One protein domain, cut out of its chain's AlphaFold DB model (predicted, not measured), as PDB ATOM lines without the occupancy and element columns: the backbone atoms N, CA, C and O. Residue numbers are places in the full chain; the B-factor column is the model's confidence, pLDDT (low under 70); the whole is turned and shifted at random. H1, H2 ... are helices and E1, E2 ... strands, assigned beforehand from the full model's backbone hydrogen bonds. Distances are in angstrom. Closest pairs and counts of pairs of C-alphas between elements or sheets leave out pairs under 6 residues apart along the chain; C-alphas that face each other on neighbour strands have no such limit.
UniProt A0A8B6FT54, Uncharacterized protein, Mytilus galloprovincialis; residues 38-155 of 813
ATOM      1  N   PRO A  38      47.235 -35.921 -29.806       89.31
ATOM      2  CA  PRO A  38      48.499 -35.969 -29.071       89.31
ATOM      3  C   PRO A  38      48.326 -35.389 -27.664       89.31
ATOM      4  O   PRO A  38      47.572 -34.428 -27.471       89.31
ATOM      5  N   LEU A  39      49.022 -35.943 -26.671       90.12
ATOM      6  CA  LEU A  39      48.887 -35.492 -25.287       90.12
ATOM      7  C   LEU A  39      49.381 -34.046 -25.107       90.12
ATOM      8  O   LEU A  39      48.768 -33.292 -24.353       90.12
ATOM      9  N   THR A  40      50.373 -33.612 -25.892       88.12
ATOM     10  CA  THR A  40      50.829 -32.209 -25.983       88.12
ATOM     11  C   THR A  40      49.744 -31.201 -26.387       88.12
ATOM     12  O   THR A  40      49.919 -30.000 -26.175       88.12
ATOM     13  N   CYS A  41      48.597 -31.635 -26.928       86.00
ATOM     14  CA  CYS A  41      47.438 -30.767 -27.170       86.00
ATOM     15  C   CYS A  41      46.576 -30.511 -25.914       86.00
ATOM     16  O   CYS A  41      45.653 -29.697 -25.972       86.00
ATOM     17  N   CYS A  42      46.847 -31.177 -24.789       86.88
ATOM     18  CA  CYS A  42      46.112 -31.009 -23.534       86.88
ATOM     19  C   CYS A  42      46.665 -29.812 -22.746       86.88
ATOM     20  O   CYS A  42      47.670 -29.920 -22.042       86.88
ATOM     21  N   LYS A  43      46.021 -28.649 -22.917       84.62
ATOM     22  CA  LYS A  43      46.429 -27.358 -22.335       84.62
ATOM     23  C   LYS A  43      45.279 -26.624 -21.619       84.62
ATOM     24  O   LYS A  43      45.368 -25.416 -21.414       84.62
ATOM     25  N   ASP A  44      44.198 -27.320 -21.253       84.62
ATOM     26  CA  ASP A  44      43.098 -26.722 -20.478       84.62
ATOM     27  C   ASP A  44      43.596 -26.418 -19.046       84.62
ATOM     28  O   ASP A  44      44.289 -27.236 -18.437       84.62
ATOM     29  N   SER A  45      43.226 -25.269 -18.458       85.88
ATOM     30  CA  SER A  45      43.601 -24.983 -17.062       85.88
ATOM     31  C   SER A  45      42.934 -25.977 -16.105       85.88
ATOM     32  O   SER A  45      41.709 -26.051 -15.978       85.88
ATOM     33  N   VAL A  46      43.770 -26.716 -15.375       87.75
ATOM     34  CA  VAL A  46      43.352 -27.642 -14.315       87.75
ATOM     35  C   VAL A  46      43.230 -26.964 -12.946       87.75
ATOM     36  O   VAL A  46      42.878 -27.623 -11.971       87.75
ATOM     37  N   ASP A  47      43.477 -25.656 -12.843       85.31
ATOM     38  CA  ASP A  47      43.653 -24.933 -11.577       85.31
ATOM     39  C   ASP A  47      42.496 -25.084 -10.591       85.31
ATOM     40  O   ASP A  47      42.698 -25.462  -9.434       85.31
ATOM     41  N   SER A  48      41.266 -24.846 -11.052       84.94
ATOM     42  CA  SER A  48      40.065 -24.997 -10.225       84.94
ATOM     43  C   SER A  48      39.850 -26.447  -9.775       84.94
ATOM     44  O   SER A  48      39.264 -26.686  -8.721       84.94
ATOM     45  N   HIS A  49      40.343 -27.426 -10.542       86.12
ATOM     46  CA  HIS A  49      40.255 -28.854 -10.227       86.12
ATOM     47  C   HIS A  49      41.343 -29.290  -9.238       86.12
ATOM     48  O   HIS A  49      41.050 -30.041  -8.308       86.12
ATOM     49  N   LEU A  50      42.570 -28.771  -9.374       87.62
ATOM     50  CA  LEU A  50      43.642 -28.965  -8.394       87.62
ATOM     51  C   LEU A  50      43.242 -28.376  -7.034       87.62
ATOM     52  O   LEU A  50      43.304 -29.078  -6.026       87.62
ATOM     53  N   TYR A  51      42.733 -27.138  -7.018       85.00
ATOM     54  CA  TYR A  51      42.224 -26.479  -5.810       85.00
ATOM     55  C   TYR A  51      41.088 -27.279  -5.150       85.00
ATOM     56  O   TYR A  51      41.157 -27.589  -3.962       85.00
ATOM     57  N   LYS A  52      40.077 -27.691  -5.930       86.50
ATOM     58  CA  LYS A  52      38.911 -28.456  -5.450       86.50
ATOM     59  C   LYS A  52      39.270 -29.774  -4.753       86.50
ATOM     60  O   LYS A  52      38.516 -30.221  -3.890       86.50
ATOM     61  N   TYR A  53      40.390 -30.394  -5.121       84.69
ATOM     62  CA  TYR A  53      40.860 -31.662  -4.552       84.69
ATOM     63  C   TYR A  53      42.152 -31.524  -3.724       84.69
ATOM     64  O   TYR A  53      42.819 -32.525  -3.459       84.69
ATOM     65  N   SER A  54      42.487 -30.305  -3.280       83.19
ATOM     66  CA  SER A  54      43.649 -30.002  -2.426       83.19
ATOM     67  C   SER A  54      44.986 -30.515  -2.985       83.19
ATOM     68  O   SER A  54      45.843 -30.989  -2.240       83.19
ATOM     69  N   ILE A  55      45.155 -30.462  -4.308       84.31
ATOM     70  CA  ILE A  55      46.343 -30.945  -5.015       84.31
ATOM     71  C   ILE A  55      47.361 -29.805  -5.149       84.31
ATOM     72  O   ILE A  55      47.011 -28.683  -5.514       84.31
ATOM     73  N   SER A  56      48.635 -30.085  -4.869       81.06
ATOM     74  CA  SER A  56      49.707 -29.090  -4.961       81.06
ATOM     75  C   SER A  56      50.080 -28.774  -6.413       81.06
ATOM     76  O   SER A  56      50.512 -29.655  -7.152       81.06
ATOM     77  N   ARG A  57      50.046 -27.487  -6.787       77.19
ATOM     78  CA  ARG A  57      50.621 -26.983  -8.051       77.19
ATOM     79  C   ARG A  57      52.140 -27.194  -8.175       77.19
ATOM     80  O   ARG A  57      52.684 -27.034  -9.254       77.19
ATOM     81  N   ARG A  58      52.850 -27.531  -7.086       75.69
ATOM     82  CA  ARG A  58      54.290 -27.860  -7.152       75.69
ATOM     83  C   ARG A  58      54.563 -29.282  -7.655       75.69
ATOM     84  O   ARG A  58      55.704 -29.576  -7.977       75.69
ATOM     85  N   SER A  59      53.556 -30.159  -7.676       69.88
ATOM     86  CA  SER A  59      53.686 -31.545  -8.150       69.88
ATOM     87  C   SER A  59      52.919 -31.830  -9.445       69.88
ATOM     88  O   SER A  59      53.047 -32.930  -9.984       69.88
ATOM     89  N   ILE A  60      52.131 -30.863  -9.933       83.75
ATOM     90  CA  ILE A  60      51.409 -30.902 -11.210       83.75
ATOM     91  C   ILE A  60      51.403 -29.492 -11.809       83.75
ATOM     92  O   ILE A  60      50.842 -28.567 -11.221       83.75
ATOM     93  N   ASP A  61      52.014 -29.373 -12.979       79.56
ATOM     94  CA  ASP A  61      52.283 -28.159 -13.752       79.56
ATOM     95  C   ASP A  61      51.378 -28.007 -14.989       79.56
ATOM     96  O   ASP A  61      51.017 -26.888 -15.353       79.56
ATOM     97  N   SER A  62      50.964 -29.118 -15.605       88.44
ATOM     98  CA  SER A  62      50.129 -29.150 -16.814       88.44
ATOM     99  C   SER A  62      48.911 -30.082 -16.700       88.44
ATOM    100  O   SER A  62      48.777 -30.893 -15.776       88.44
ATOM    101  N   GLU A  63      48.008 -30.000 -17.686       92.44
ATOM    102  CA  GLU A  63      46.939 -30.991 -17.857       92.44
ATOM    103  C   GLU A  63      47.513 -32.377 -18.201       92.44
ATOM    104  O   GLU A  63      47.069 -33.374 -17.633       92.44
ATOM    105  N   SER A  64      48.534 -32.453 -19.064       90.06
ATOM    106  CA  SER A  64      49.196 -33.712 -19.427       90.06
ATOM    107  C   SER A  64      49.805 -34.422 -18.213       90.06
ATOM    108  O   SER A  64      49.508 -35.596 -17.990       90.06
ATOM    109  N   SER A  65      50.529 -33.710 -17.343       89.00
ATOM    110  CA  SER A  65      51.056 -34.231 -16.073       89.00
ATOM    111  C   SER A  65      49.953 -34.806 -15.175       89.00
ATOM    112  O   SER A  65      50.109 -35.897 -14.619       89.00
ATOM    113  N   LEU A  66      48.802 -34.126 -15.062       91.19
ATOM    114  CA  LEU A  66      47.653 -34.623 -14.294       91.19
ATOM    115  C   LEU A  66      47.097 -35.938 -14.864       91.19
ATOM    116  O   LEU A  66      46.760 -36.851 -14.102       91.19
ATOM    117  N   LEU A  67      46.991 -36.020 -16.192       92.25
ATOM    118  CA  LEU A  67      46.474 -37.179 -16.919       92.25
ATOM    119  C   LEU A  67      47.422 -38.379 -16.785       92.25
ATOM    120  O   LEU A  67      46.982 -39.444 -16.342       92.25
ATOM    121  N   LYS A  68      48.717 -38.195 -17.080       91.12
ATOM    122  CA  LYS A  68      49.765 -39.227 -16.973       91.12
ATOM    123  C   LYS A  68      49.810 -39.852 -15.583       91.12
ATOM    124  O   LYS A  68      49.695 -41.068 -15.441       91.12
ATOM    125  N   ILE A  69      49.873 -39.021 -14.542       89.00
ATOM    126  CA  ILE A  69      49.961 -39.498 -13.156       89.00
ATOM    127  C   ILE A  69      48.706 -40.286 -12.739       89.00
ATOM    128  O   ILE A  69      48.816 -41.305 -12.059       89.00
ATOM    129  N   ARG A  70      47.502 -39.874 -13.160       89.94
ATOM    130  CA  ARG A  70      46.262 -40.625 -12.866       89.94
ATOM    131  C   ARG A  70      46.114 -41.918 -13.670       89.94
ATOM    132  O   ARG A  70      45.377 -42.801 -13.236       89.94
ATOM    133  N   ALA A  71      46.817 -42.041 -14.793       89.81
ATOM    134  CA  ALA A  71      46.932 -43.272 -15.568       89.81
ATOM    135  C   ALA A  71      48.038 -44.218 -15.061       89.81
ATOM    136  O   ALA A  71      48.013 -45.400 -15.387       89.81
ATOM    137  N   GLY A  72      48.979 -43.716 -14.252       87.56
ATOM    138  CA  GLY A  72      50.171 -44.450 -13.816       87.56
ATOM    139  C   GLY A  72      51.341 -44.404 -14.808       87.56
ATOM    140  O   GLY A  72      52.292 -45.161 -14.645       87.56
ATOM    141  N   LEU A  73      51.279 -43.521 -15.810       88.81
ATOM    142  CA  LEU A  73      52.301 -43.306 -16.840       88.81
ATOM    143  C   LEU A  73      53.344 -42.290 -16.340       88.81
ATOM    144  O   LEU A  73      53.430 -41.171 -16.835       88.81
ATOM    145  N   PHE A  74      54.054 -42.620 -15.258       86.69
ATOM    146  CA  PHE A  74      54.845 -41.635 -14.500       86.69
ATOM    147  C   PHE A  74      56.113 -41.132 -15.206       86.69
ATOM    148  O   PHE A  74      56.572 -40.037 -14.876       86.69
ATOM    149  N   GLU A  75      56.660 -41.933 -16.122       83.12
ATOM    150  CA  GLU A  75      57.979 -41.761 -16.758       83.12
ATOM    151  C   GLU A  75      57.881 -41.650 -18.298       83.12
ATOM    152  O   GLU A  75      58.894 -41.516 -18.969       83.12
ATOM    153  N   GLU A  76      56.663 -41.664 -18.856       83.44
ATOM    154  CA  GLU A  76      56.393 -41.495 -20.294       83.44
ATOM    155  C   GLU A  76      56.452 -40.017 -20.716       83.44
ATOM    156  O   GLU A  76      55.947 -39.146 -19.997       83.44
ATOM    157  N   ASP A  77      56.967 -39.729 -21.912       85.44
ATOM    158  CA  ASP A  77      56.969 -38.385 -22.506       85.44
ATOM    159  C   ASP A  77      55.593 -37.961 -23.058       85.44
ATOM    160  O   ASP A  77      54.706 -38.775 -23.302       85.44
ATOM    161  N   ASP A  78      55.375 -36.654 -23.240       85.31
ATOM    162  CA  ASP A  78      54.099 -36.153 -23.788       85.31
ATOM    163  C   ASP A  78      53.972 -36.356 -25.310       85.31
ATOM    164  O   ASP A  78      52.853 -36.395 -25.826       85.31
ATOM    165  N   ASP A  79      55.093 -36.491 -26.024       85.31
ATOM    166  CA  ASP A  79      55.130 -36.631 -27.486       85.31
ATOM    167  C   ASP A  79      54.862 -38.068 -27.969       85.31
ATOM    168  O   ASP A  79      54.388 -38.263 -29.089       85.31
ATOM    169  N   THR A  80      55.098 -39.084 -27.128       84.50
ATOM    170  CA  THR A  80      54.799 -40.498 -27.438       84.50
ATOM    171  C   THR A  80      53.333 -40.867 -27.182       84.50
ATOM    172  O   THR A  80      52.850 -41.900 -27.657       84.50
ATOM    173  N   LEU A  81      52.602 -40.043 -26.424       90.81
ATOM    174  CA  LEU A  81      51.274 -40.372 -25.920       90.81
ATOM    175  C   LEU A  81      50.144 -39.710 -26.712       90.81
ATOM    176  O   LEU A  81      50.158 -38.525 -27.042       90.81
ATOM    177  N   THR A  82      49.077 -40.478 -26.922       91.94
ATOM    178  CA  THR A  82      47.814 -40.011 -27.502       91.94
ATOM    179  C   THR A  82      46.667 -40.228 -26.524       91.94
ATOM    180  O   THR A  82      46.686 -41.177 -25.740       91.94
ATOM    181  N   ILE A  83      45.637 -39.380 -26.563       91.06
ATOM    182  CA  ILE A  83      44.480 -39.464 -25.665       91.06
ATOM    183  C   ILE A  83      43.154 -39.232 -26.404       91.06
ATOM    184  O   ILE A  83      43.042 -38.366 -27.274       91.06
ATOM    185  N   CYS A  84      42.128 -40.014 -26.060       90.25
ATOM    186  CA  CYS A  84      40.765 -39.817 -26.555       90.25
ATOM    187  C   CYS A  84      39.957 -38.873 -25.633       90.25
ATOM    188  O   CYS A  84      40.285 -38.744 -24.446       90.25
ATOM    189  N   PRO A  85      38.868 -38.244 -26.121       87.19
ATOM    190  CA  PRO A  85      38.055 -37.326 -25.319       87.19
ATOM    191  C   PRO A  85      37.565 -37.926 -23.992       87.19
ATOM    192  O   PRO A  85      37.682 -37.274 -22.952       87.19
ATOM    193  N   LYS A  86      37.085 -39.180 -24.001       87.31
ATOM    194  CA  LYS A  86      36.591 -39.896 -22.809       87.31
ATOM    195  C   LYS A  86      37.666 -40.040 -21.725       87.31
ATOM    196  O   LYS A  86      37.401 -39.686 -20.577       87.31
ATOM    197  N   HIS A  87      38.890 -40.445 -22.079       89.88
ATOM    198  CA  HIS A  87      40.025 -40.500 -21.140       89.88
ATOM    199  C   HIS A  87      40.446 -39.116 -20.647       89.88
ATOM    200  O   HIS A  87      40.596 -38.932 -19.437       89.88
ATOM    201  N   ARG A  88      40.567 -38.125 -21.544       90.12
ATOM    202  CA  ARG A  88      40.954 -36.747 -21.186       90.12
ATOM    203  C   ARG A  88      39.999 -36.142 -20.153       90.12
ATOM    204  O   ARG A  88      40.431 -35.495 -19.204       90.12
ATOM    205  N   PHE A  89      38.698 -36.407 -20.262       88.56
ATOM    206  CA  PHE A  89      37.735 -35.983 -19.246       88.56
ATOM    207  C   PHE A  89      37.819 -36.826 -17.973       88.56
ATOM    208  O   PHE A  89      37.937 -36.266 -16.884       88.56
ATOM    209  N   ALA A  90      37.748 -38.155 -18.093       88.38
ATOM    210  CA  ALA A  90      37.613 -39.059 -16.954       88.38
ATOM    211  C   ALA A  90      38.842 -39.062 -16.029       88.38
ATOM    212  O   ALA A  90      38.687 -39.248 -14.825       88.38
ATOM    213  N   LEU A  91      40.039 -38.797 -16.565       89.94
ATOM    214  CA  LEU A  91      41.273 -38.602 -15.794       89.94
ATOM    215  C   LEU A  91      41.522 -37.113 -15.466       89.94
ATOM    216  O   LEU A  91      42.073 -36.796 -14.411       89.94
ATOM    217  N   GLY A  92      41.075 -36.189 -16.324       89.44
ATOM    218  CA  GLY A  92      41.157 -34.739 -16.127       89.44
ATOM    219  C   GLY A  92      40.028 -34.181 -15.253       89.44
ATOM    220  O   GLY A  92      39.761 -34.676 -14.157       89.44
ATOM    221  N   VAL A  93      39.362 -33.116 -15.716       85.94
ATOM    222  CA  VAL A  93      38.337 -32.349 -14.961       85.94
ATOM    223  C   VAL A  93      37.061 -33.133 -14.608       85.94
ATOM    224  O   VAL A  93      36.313 -32.758 -13.697       85.94
ATOM    225  N   GLY A  94      36.798 -34.241 -15.300       85.25
ATOM    226  CA  GLY A  94      35.697 -35.161 -15.013       85.25
ATOM    227  C   GLY A  94      35.960 -36.090 -13.832       85.25
ATOM    228  O   GLY A  94      35.007 -36.511 -13.180       85.25
ATOM    229  N   TRP A  95      37.231 -36.343 -13.505       89.88
ATOM    230  CA  TRP A  95      37.653 -37.270 -12.452       89.88
ATOM    231  C   TRP A  95      37.032 -36.959 -11.083       89.88
ATOM    232  O   TRP A  95      36.928 -35.790 -10.686       89.88
ATOM    233  N   ARG A  96      36.648 -37.996 -10.330       86.88
ATOM    234  CA  ARG A  96      36.089 -37.893  -8.971       86.88
ATOM    235  C   ARG A  96      36.776 -38.909  -8.042       86.88
ATOM    236  O   ARG A  96      36.942 -40.055  -8.451       86.88
ATOM    237  N   PRO A  97      37.148 -38.531  -6.804       85.94
ATOM    238  CA  PRO A  97      37.712 -39.464  -5.834       85.94
ATOM    239  C   PRO A  97      36.638 -40.388  -5.248       85.94
ATOM    240  O   PRO A  97      35.487 -39.987  -5.072       85.94
ATOM    241  N   SER A  98      37.046 -41.594  -4.854       82.38
ATOM    242  CA  SER A  98      36.206 -42.505  -4.070       82.38
ATOM    243  C   SER A  98      35.939 -41.962  -2.657       82.38
ATOM    244  O   SER A  98      36.831 -41.429  -1.987       82.38
ATOM    245  N   THR A  99      34.712 -42.160  -2.171       81.88
ATOM    246  CA  THR A  99      34.310 -41.931  -0.770       81.88
ATOM    247  C   THR A  99      34.808 -43.032   0.179       81.88
ATOM    248  O   THR A  99      34.751 -42.870   1.400       81.88
ATOM    249  N   LEU A 100      35.329 -44.134  -0.371       84.38
ATOM    250  CA  LEU A 100      35.907 -45.274   0.339       84.38
ATOM    251  C   LEU A 100      37.417 -45.373   0.069       84.38
ATOM    252  O   LEU A 100      37.909 -44.972  -0.985       84.38
ATOM    253  N   CYS A 101      38.170 -45.905   1.028       85.94
ATOM    254  CA  CYS A 101      39.620 -46.049   0.944       85.94
ATOM    255  C   CYS A 101      40.029 -47.271   0.101       85.94
ATOM    256  O   CYS A 101      39.849 -48.407   0.527       85.94
ATOM    257  N   SER A 102      40.650 -47.036  -1.057       76.38
ATOM    258  CA  SER A 102      41.006 -48.079  -2.036       76.38
ATOM    259  C   SER A 102      42.433 -48.648  -1.904       76.38
ATOM    260  O   SER A 102      42.941 -49.235  -2.851       76.38
ATOM    261  N   ILE A 103      43.104 -48.486  -0.752       80.75
ATOM    262  CA  ILE A 103      44.455 -49.052  -0.511       80.75
ATOM    263  C   ILE A 103      44.432 -50.575  -0.253       80.75
ATOM    264  O   ILE A 103      45.434 -51.251  -0.461       80.75
ATOM    265  N   GLY A 104      43.316 -51.141   0.219       67.88
ATOM    266  CA  GLY A 104      43.152 -52.593   0.406       67.88
ATOM    267  C   GLY A 104      43.884 -53.219   1.607       67.88
ATOM    268  O   GLY A 104      43.456 -54.265   2.086       67.88
ATOM    269  N   TRP A 105      44.922 -52.583   2.168       75.19
ATOM    270  CA  TRP A 105      45.712 -53.109   3.300       75.19
ATOM    271  C   TRP A 105      44.924 -53.165   4.629       75.19
ATOM    272  O   TRP A 105      45.128 -52.348   5.529       75.19
ATOM    273  N   LYS A 106      44.016 -54.137   4.774       66.50
ATOM    274  CA  LYS A 106      43.175 -54.350   5.971       66.50
ATOM    275  C   LYS A 106      42.234 -53.165   6.285       66.50
ATOM    276  O   LYS A 106      41.993 -52.841   7.453       66.50
ATOM    277  N   CYS A 107      41.687 -52.523   5.244       70.19
ATOM    278  CA  CYS A 107      40.598 -51.539   5.351       70.19
ATOM    279  C   CYS A 107      39.457 -51.813   4.351       70.19
ATOM    280  O   CYS A 107      39.335 -51.171   3.312       70.19
ATOM    281  N   THR A 108      38.565 -52.748   4.674       58.81
ATOM    282  CA  THR A 108      37.298 -52.900   3.945       58.81
ATOM    283  C   THR A 108      36.395 -51.686   4.203       58.81
ATOM    284  O   THR A 108      36.239 -51.247   5.343       58.81
ATOM    285  N   ASN A 109      35.855 -51.097   3.129       62.41
ATOM    286  CA  ASN A 109      34.830 -50.036   3.100       62.41
ATOM    287  C   ASN A 109      34.999 -48.864   4.096       62.41
ATOM    288  O   ASN A 109      34.037 -48.210   4.497       62.41
ATOM    289  N   SER A 110      36.237 -48.550   4.482       75.44
ATOM    290  CA  SER A 110      36.536 -47.447   5.398       75.44
ATOM    291  C   SER A 110      36.429 -46.103   4.675       75.44
ATOM    292  O   SER A 110      37.060 -45.926   3.631       75.44
ATOM    293  N   LYS A 111      35.685 -45.136   5.234       78.81
ATOM    294  CA  LYS A 111      35.528 -43.788   4.647       78.81
ATOM    295  C   LYS A 111      36.891 -43.126   4.380       78.81
ATOM    296  O   LYS A 111      37.778 -43.142   5.239       78.81
ATOM    297  N   SER A 112      37.055 -42.543   3.193       75.75
ATOM    298  CA  SER A 112      38.266 -41.818   2.802       75.75
ATOM    299  C   SER A 112      38.328 -40.436   3.473       75.75
ATOM    300  O   SER A 112      37.305 -39.781   3.678       75.75
ATOM    301  N   ASN A 113      39.527 -39.966   3.839       76.06
ATOM    302  CA  ASN A 113      39.724 -38.601   4.331       76.06
ATOM    303  C   ASN A 113      40.282 -37.715   3.210       76.06
ATOM    304  O   ASN A 113      41.439 -37.854   2.816       76.06
ATOM    305  N   LEU A 114      39.463 -36.784   2.716       63.06
ATOM    306  CA  LEU A 114      39.828 -35.860   1.636       63.06
ATOM    307  C   LEU A 114      40.693 -34.671   2.098       63.06
ATOM    308  O   LEU A 114      41.248 -33.973   1.257       63.06
ATOM    309  N   LYS A 115      40.877 -34.451   3.411       61.47
ATOM    310  CA  LYS A 115      41.822 -33.436   3.931       61.47
ATOM    311  C   LYS A 115      43.293 -33.870   3.838       61.47
ATOM    312  O   LYS A 115      44.177 -33.078   4.143       61.47
ATOM    313  N   GLY A 116      43.557 -35.112   3.432       65.50
ATOM    314  CA  GLY A 116      44.893 -35.624   3.139       65.50
ATOM    315  C   GLY A 116      44.838 -36.563   1.941       65.50
ATOM    316  O   GLY A 116      44.598 -37.759   2.104       65.50
ATOM    317  N   THR A 117      45.047 -36.017   0.744       81.19
ATOM    318  CA  THR A 117      45.048 -36.771  -0.515       81.19
ATOM    319  C   THR A 117      46.395 -37.456  -0.781       81.19
ATOM    320  O   THR A 117      47.407 -37.159  -0.138       81.19
ATOM    321  N   ILE A 118      46.398 -38.443  -1.681       85.31
ATOM    322  CA  ILE A 118      47.609 -39.077  -2.228       85.31
ATOM    323  C   ILE A 118      48.424 -38.064  -3.049       85.31
ATOM    324  O   ILE A 118      47.860 -37.372  -3.899       85.31
ATOM    325  N   THR A 119      49.738 -38.006  -2.805       87.19
ATOM    326  CA  THR A 119      50.719 -37.220  -3.584       87.19
ATOM    327  C   THR A 119      51.274 -38.010  -4.785       87.19
ATOM    328  O   THR A 119      50.937 -39.184  -4.961       87.19
ATOM    329  N   LYS A 120      52.128 -37.402  -5.627       86.81
ATOM    330  CA  LYS A 120      52.748 -38.084  -6.785       86.81
ATOM    331  C   LYS A 120      53.651 -39.227  -6.326       86.81
ATOM    332  O   LYS A 120      53.522 -40.347  -6.803       86.81
ATOM    333  N   GLU A 121      54.479 -38.951  -5.331       87.56
ATOM    334  CA  GLU A 121      55.464 -39.854  -4.733       87.56
ATOM    335  C   GLU A 121      54.757 -41.040  -4.058       87.56
ATOM    336  O   GLU A 121      55.129 -42.194  -4.257       87.56
ATOM    337  N   GLN A 122      53.659 -40.766  -3.345       88.81
ATOM    338  CA  GLN A 122      52.790 -41.791  -2.760       88.81
ATOM    339  C   GLN A 122      52.105 -42.659  -3.827       88.81
ATOM    340  O   GLN A 122      51.984 -43.867  -3.640       88.81
ATOM    341  N   SER A 123      51.667 -42.075  -4.947       89.56
ATOM    342  CA  SER A 123      51.056 -42.821  -6.058       89.56
ATOM    343  C   SER A 123      52.072 -43.736  -6.758       89.56
ATOM    344  O   SER A 123      51.783 -44.914  -6.981       89.56
ATOM    345  N   ILE A 124      53.290 -43.234  -7.005       89.44
ATOM    346  CA  ILE A 124      54.425 -44.008  -7.534       89.44
ATOM    347  C   ILE A 124      54.760 -45.168  -6.590       89.44
ATOM    348  O   ILE A 124      54.823 -46.315  -7.030       89.44
ATOM    349  N   PHE A 125      54.914 -44.904  -5.288       91.44
ATOM    350  CA  PHE A 125      55.225 -45.929  -4.288       91.44
ATOM    351  C   PHE A 125      54.170 -47.046  -4.248       91.44
ATOM    352  O   PHE A 125      54.514 -48.230  -4.278       91.44
ATOM    353  N   LEU A 126      52.881 -46.680  -4.237       89.75
ATOM    354  CA  LEU A 126      51.768 -47.633  -4.248       89.75
ATOM    355  C   LEU A 126      51.759 -48.504  -5.513       89.75
ATOM    356  O   LEU A 126      51.583 -49.720  -5.406       89.75
ATOM    357  N   LYS A 127      52.012 -47.920  -6.693       89.00
ATOM    358  CA  LYS A 127      52.083 -48.668  -7.957       89.00
ATOM    359  C   LYS A 127      53.327 -49.563  -8.030       89.00
ATOM    360  O   LYS A 127      53.207 -50.694  -8.494       89.00
ATOM    361  N   LYS A 128      54.487 -49.088  -7.558       87.94
ATOM    362  CA  LYS A 128      55.790 -49.771  -7.663       87.94
ATOM    363  C   LYS A 128      55.968 -50.925  -6.674       87.94
ATOM    364  O   LYS A 128      56.483 -51.964  -7.066       87.94
ATOM    365  N   TYR A 129      55.546 -50.764  -5.417       86.62
ATOM    366  CA  TYR A 129      55.785 -51.760  -4.357       86.62
ATOM    367  C   TYR A 129      54.538 -52.529  -3.913       86.62
ATOM    368  O   TYR A 129      54.655 -53.525  -3.200       86.62
ATOM    369  N   HIS A 130      53.346 -52.079  -4.311       83.75
ATOM    370  CA  HIS A 130      52.078 -52.690  -3.905       83.75
ATOM    371  C   HIS A 130      51.086 -52.890  -5.062       83.75
ATOM    372  O   HIS A 130      49.956 -53.299  -4.816       83.75
ATOM    373  N   HIS A 131      51.494 -52.617  -6.309       85.25
ATOM    374  CA  HIS A 131      50.722 -52.769  -7.555       85.25
ATOM    375  C   HIS A 131      49.370 -52.021  -7.630       85.25
ATOM    376  O   HIS A 131      48.677 -52.101  -8.646       85.25
ATOM    377  N   VAL A 132      49.018 -51.218  -6.619       87.19
ATOM    378  CA  VAL A 132      47.774 -50.436  -6.551       87.19
ATOM    379  C   VAL A 132      47.999 -49.040  -7.132       87.19
ATOM    380  O   VAL A 132      48.812 -48.271  -6.629       87.19
ATOM    381  N   LEU A 133      47.230 -48.667  -8.158       88.12
ATOM    382  CA  LEU A 133      47.233 -47.310  -8.710       88.12
ATOM    383  C   LEU A 133      46.148 -46.450  -8.041       88.12
ATOM    384  O   LEU A 133      44.961 -46.660  -8.283       88.12
ATOM    385  N   LEU A 134      46.543 -45.445  -7.249       87.50
ATOM    386  CA  LEU A 134      45.631 -44.404  -6.753       87.50
ATOM    387  C   LEU A 134      45.957 -43.047  -7.379       87.50
ATOM    388  O   LEU A 134      47.007 -42.463  -7.106       87.50
ATOM    389  N   GLY A 135      45.031 -42.520  -8.181       85.75
ATOM    390  CA  GLY A 135      45.176 -41.208  -8.811       85.75
ATOM    391  C   GLY A 135      45.222 -40.060  -7.794       85.75
ATOM    392  O   GLY A 135      44.497 -40.072  -6.793       85.75
ATOM    393  N   ILE A 136      46.052 -39.044  -8.055       86.62
ATOM    394  CA  ILE A 136      46.182 -37.864  -7.186       86.62
ATOM    395  C   ILE A 136      44.822 -37.173  -6.983       86.62
ATOM    396  O   ILE A 136      44.033 -37.000  -7.920       86.62
ATOM    397  N   GLY A 137      44.570 -36.766  -5.737       82.12
ATOM    398  CA  GLY A 137      43.271 -36.282  -5.254       82.12
ATOM    399  C   GLY A 137      42.458 -37.353  -4.514       82.12
ATOM    400  O   GLY A 137      41.444 -37.030  -3.900       82.12
ATOM    401  N   SER A 138      42.897 -38.618  -4.525       87.44
ATOM    402  CA  SER A 138      42.247 -39.703  -3.772       87.44
ATOM    403  C   SER A 138      42.490 -39.548  -2.272       87.44
ATOM    404  O   SER A 138      43.636 -39.404  -1.842       87.44
ATOM    405  N   GLY A 139      41.424 -39.596  -1.471       85.44
ATOM    406  CA  GLY A 139      41.512 -39.617  -0.010       85.44
ATOM    407  C   GLY A 139      41.864 -41.006   0.529       85.44
ATOM    408  O   GLY A 139      41.519 -42.024  -0.067       85.44
ATOM    409  N   VAL A 140      42.498 -41.056   1.701       86.12
ATOM    410  CA  VAL A 140      42.894 -42.307   2.380       86.12
ATOM    411  C   VAL A 140      42.305 -42.316   3.790       86.12
ATOM    412  O   VAL A 140      42.172 -41.256   4.400       86.12
ATOM    413  N   CYS A 141      41.936 -43.476   4.337       87.50
ATOM    414  CA  CYS A 141      41.529 -43.553   5.744       87.50
ATOM    415  C   CYS A 141      42.726 -43.281   6.683       87.50
ATOM    416  O   CYS A 141      43.889 -43.480   6.320       87.50
ATOM    417  N   SER A 142      42.463 -42.838   7.914       85.06
ATOM    418  CA  SER A 142      43.519 -42.477   8.879       85.06
ATOM    419  C   SER A 142      44.482 -43.631   9.197       85.06
ATOM    420  O   SER A 142      45.671 -43.387   9.393       85.06
ATOM    421  N   ARG A 143      43.992 -44.880   9.197       84.88
ATOM    422  CA  ARG A 143      44.797 -46.095   9.408       84.88
ATOM    423  C   ARG A 143      45.805 -46.305   8.277       84.88
ATOM    424  O   ARG A 143      47.006 -46.294   8.524       84.88
ATOM    425  N   CYS A 144      45.333 -46.430   7.036       87.25
ATOM    426  CA  CYS A 144      46.211 -46.694   5.895       87.25
ATOM    427  C   CYS A 144      47.095 -45.497   5.523       87.25
ATOM    428  O   CYS A 144      48.147 -45.699   4.931       87.25
ATOM    429  N   ARG A 145      46.742 -44.267   5.926       88.88
ATOM    430  CA  ARG A 145      47.653 -43.118   5.818       88.88
ATOM    431  C   ARG A 145      48.864 -43.237   6.752       88.88
ATOM    432  O   ARG A 145      49.960 -42.907   6.320       88.88
ATOM    433  N   LYS A 146      48.695 -43.730   7.987       86.81
ATOM    434  CA  LYS A 146      49.831 -44.019   8.886       86.81
ATOM    435  C   LYS A 146      50.705 -45.149   8.330       86.81
ATOM    436  O   LYS A 146      51.911 -44.980   8.219       86.81
ATOM    437  N   GLU A 147      50.071 -46.246   7.916       88.50
ATOM    438  CA  GLU A 147      50.734 -47.414   7.315       88.50
ATOM    439  C   GLU A 147      51.562 -47.042   6.067       88.50
ATOM    440  O   GLU A 147      52.695 -47.488   5.923       88.50
ATOM    441  N   LEU A 148      51.025 -46.190   5.184       88.88
ATOM    442  CA  LEU A 148      51.716 -45.718   3.977       88.88
ATOM    443  C   LEU A 148      52.958 -44.882   4.306       88.88
ATOM    444  O   LEU A 148      54.006 -45.111   3.715       88.88
ATOM    445  N   VAL A 149      52.853 -43.941   5.251       89.19
ATOM    446  CA  VAL A 149      53.998 -43.109   5.661       89.19
ATOM    447  C   VAL A 149      55.099 -43.966   6.291       89.19
ATOM    448  O   VAL A 149      56.262 -43.788   5.942       89.19
ATOM    449  N   GLN A 150      54.737 -44.934   7.141       87.94
ATOM    450  CA  GLN A 150      55.705 -45.860   7.734       87.94
ATOM    451  C   GLN A 150      56.430 -46.677   6.653       87.94
ATOM    452  O   GLN A 150      57.652 -46.653   6.588       87.94
ATOM    453  N   ARG A 151      55.688 -47.311   5.734       87.75
ATOM    454  CA  ARG A 151      56.263 -48.144   4.659       87.75
ATOM    455  C   ARG A 151      57.175 -47.386   3.696       87.75
ATOM    456  O   ARG A 151      58.081 -47.995   3.134       87.75
ATOM    457  N   MET A 152      56.933 -46.091   3.484       90.00
ATOM    458  CA  MET A 152      57.831 -45.242   2.695       90.00
ATOM    459  C   MET A 152      59.145 -44.993   3.450       90.00
ATOM    460  O   MET A 152      60.209 -45.277   2.904       90.00
ATOM    461  N   ALA A 153      59.080 -44.601   4.727       85.44
ATOM    462  CA  ALA A 153      60.268 -44.412   5.563       85.44
ATOM    463  C   ALA A 153      61.076 -45.715   5.756       85.44
ATOM    464  O   ALA A 153      62.303 -45.711   5.671       85.44
ATOM    465  N   ASP A 154      60.408 -46.859   5.936       82.00
ATOM    466  CA  ASP A 154      61.045 -48.185   6.045       82.00
ATOM    467  C   ASP A 154      61.792 -48.600   4.758       82.00
ATOM    468  O   ASP A 154      62.643 -49.494   4.791       82.00
ATOM    469  N   LYS A 155      61.462 -47.975   3.617       78.19
ATOM    470  CA  LYS A 155      62.114 -48.181   2.315       78.19
ATOM    471  C   LYS A 155      63.230 -47.175   2.040       78.19
ATOM    472  O   LYS A 155      64.248 -47.580   1.487       78.19
TER     473      LYS A 155
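What this domain is: This is residues 38 to 155 of the 813 residues of an uncharacterized protein of Mytilus galloprovincialis (UniProt A0A8B6FT54). What shape? Short helices sit among long loops, H4 and H5 near one end, H2 packed on H3 toward the other. How large? The printed part has 118 residues, under half in named elements, mostly helix: H1, H2, H3, E1, H4, H5. It is compact, radius of gyration of the C-alphas 14.3 A, spanning 40 by 27 by 24 A.

Where its parts are: Which is longest? H5, residues 142 to 155, runs 20.5 A from C-alpha (43.519, -42.477, 8.879) to C-alpha (62.114, -48.181, 2.315). What else? H4 is residues 120 to 130, H2 63 to 71, H3 85 to 91, H1 47 to 52, strand E1 113 to 117.

How they stand to each other: What nears H5? H4 is close but not clearly touching; the closest C-alphas, Phe 125 and Met 152, are 7.5 A apart. What touches? H2 and H3 touch, closest at C-alphas Leu 67 and Leu 91, 5.5 A. In the five helices every O i to N i+4 pair is within hydrogen-bond range.

The domain as a whole: Any cut? The printed part has no cut; H2 to H3, H3 to E1 and H4 to H5 are long links. Low pLDDT? Eight residues, among them 114 to 116, are under 70.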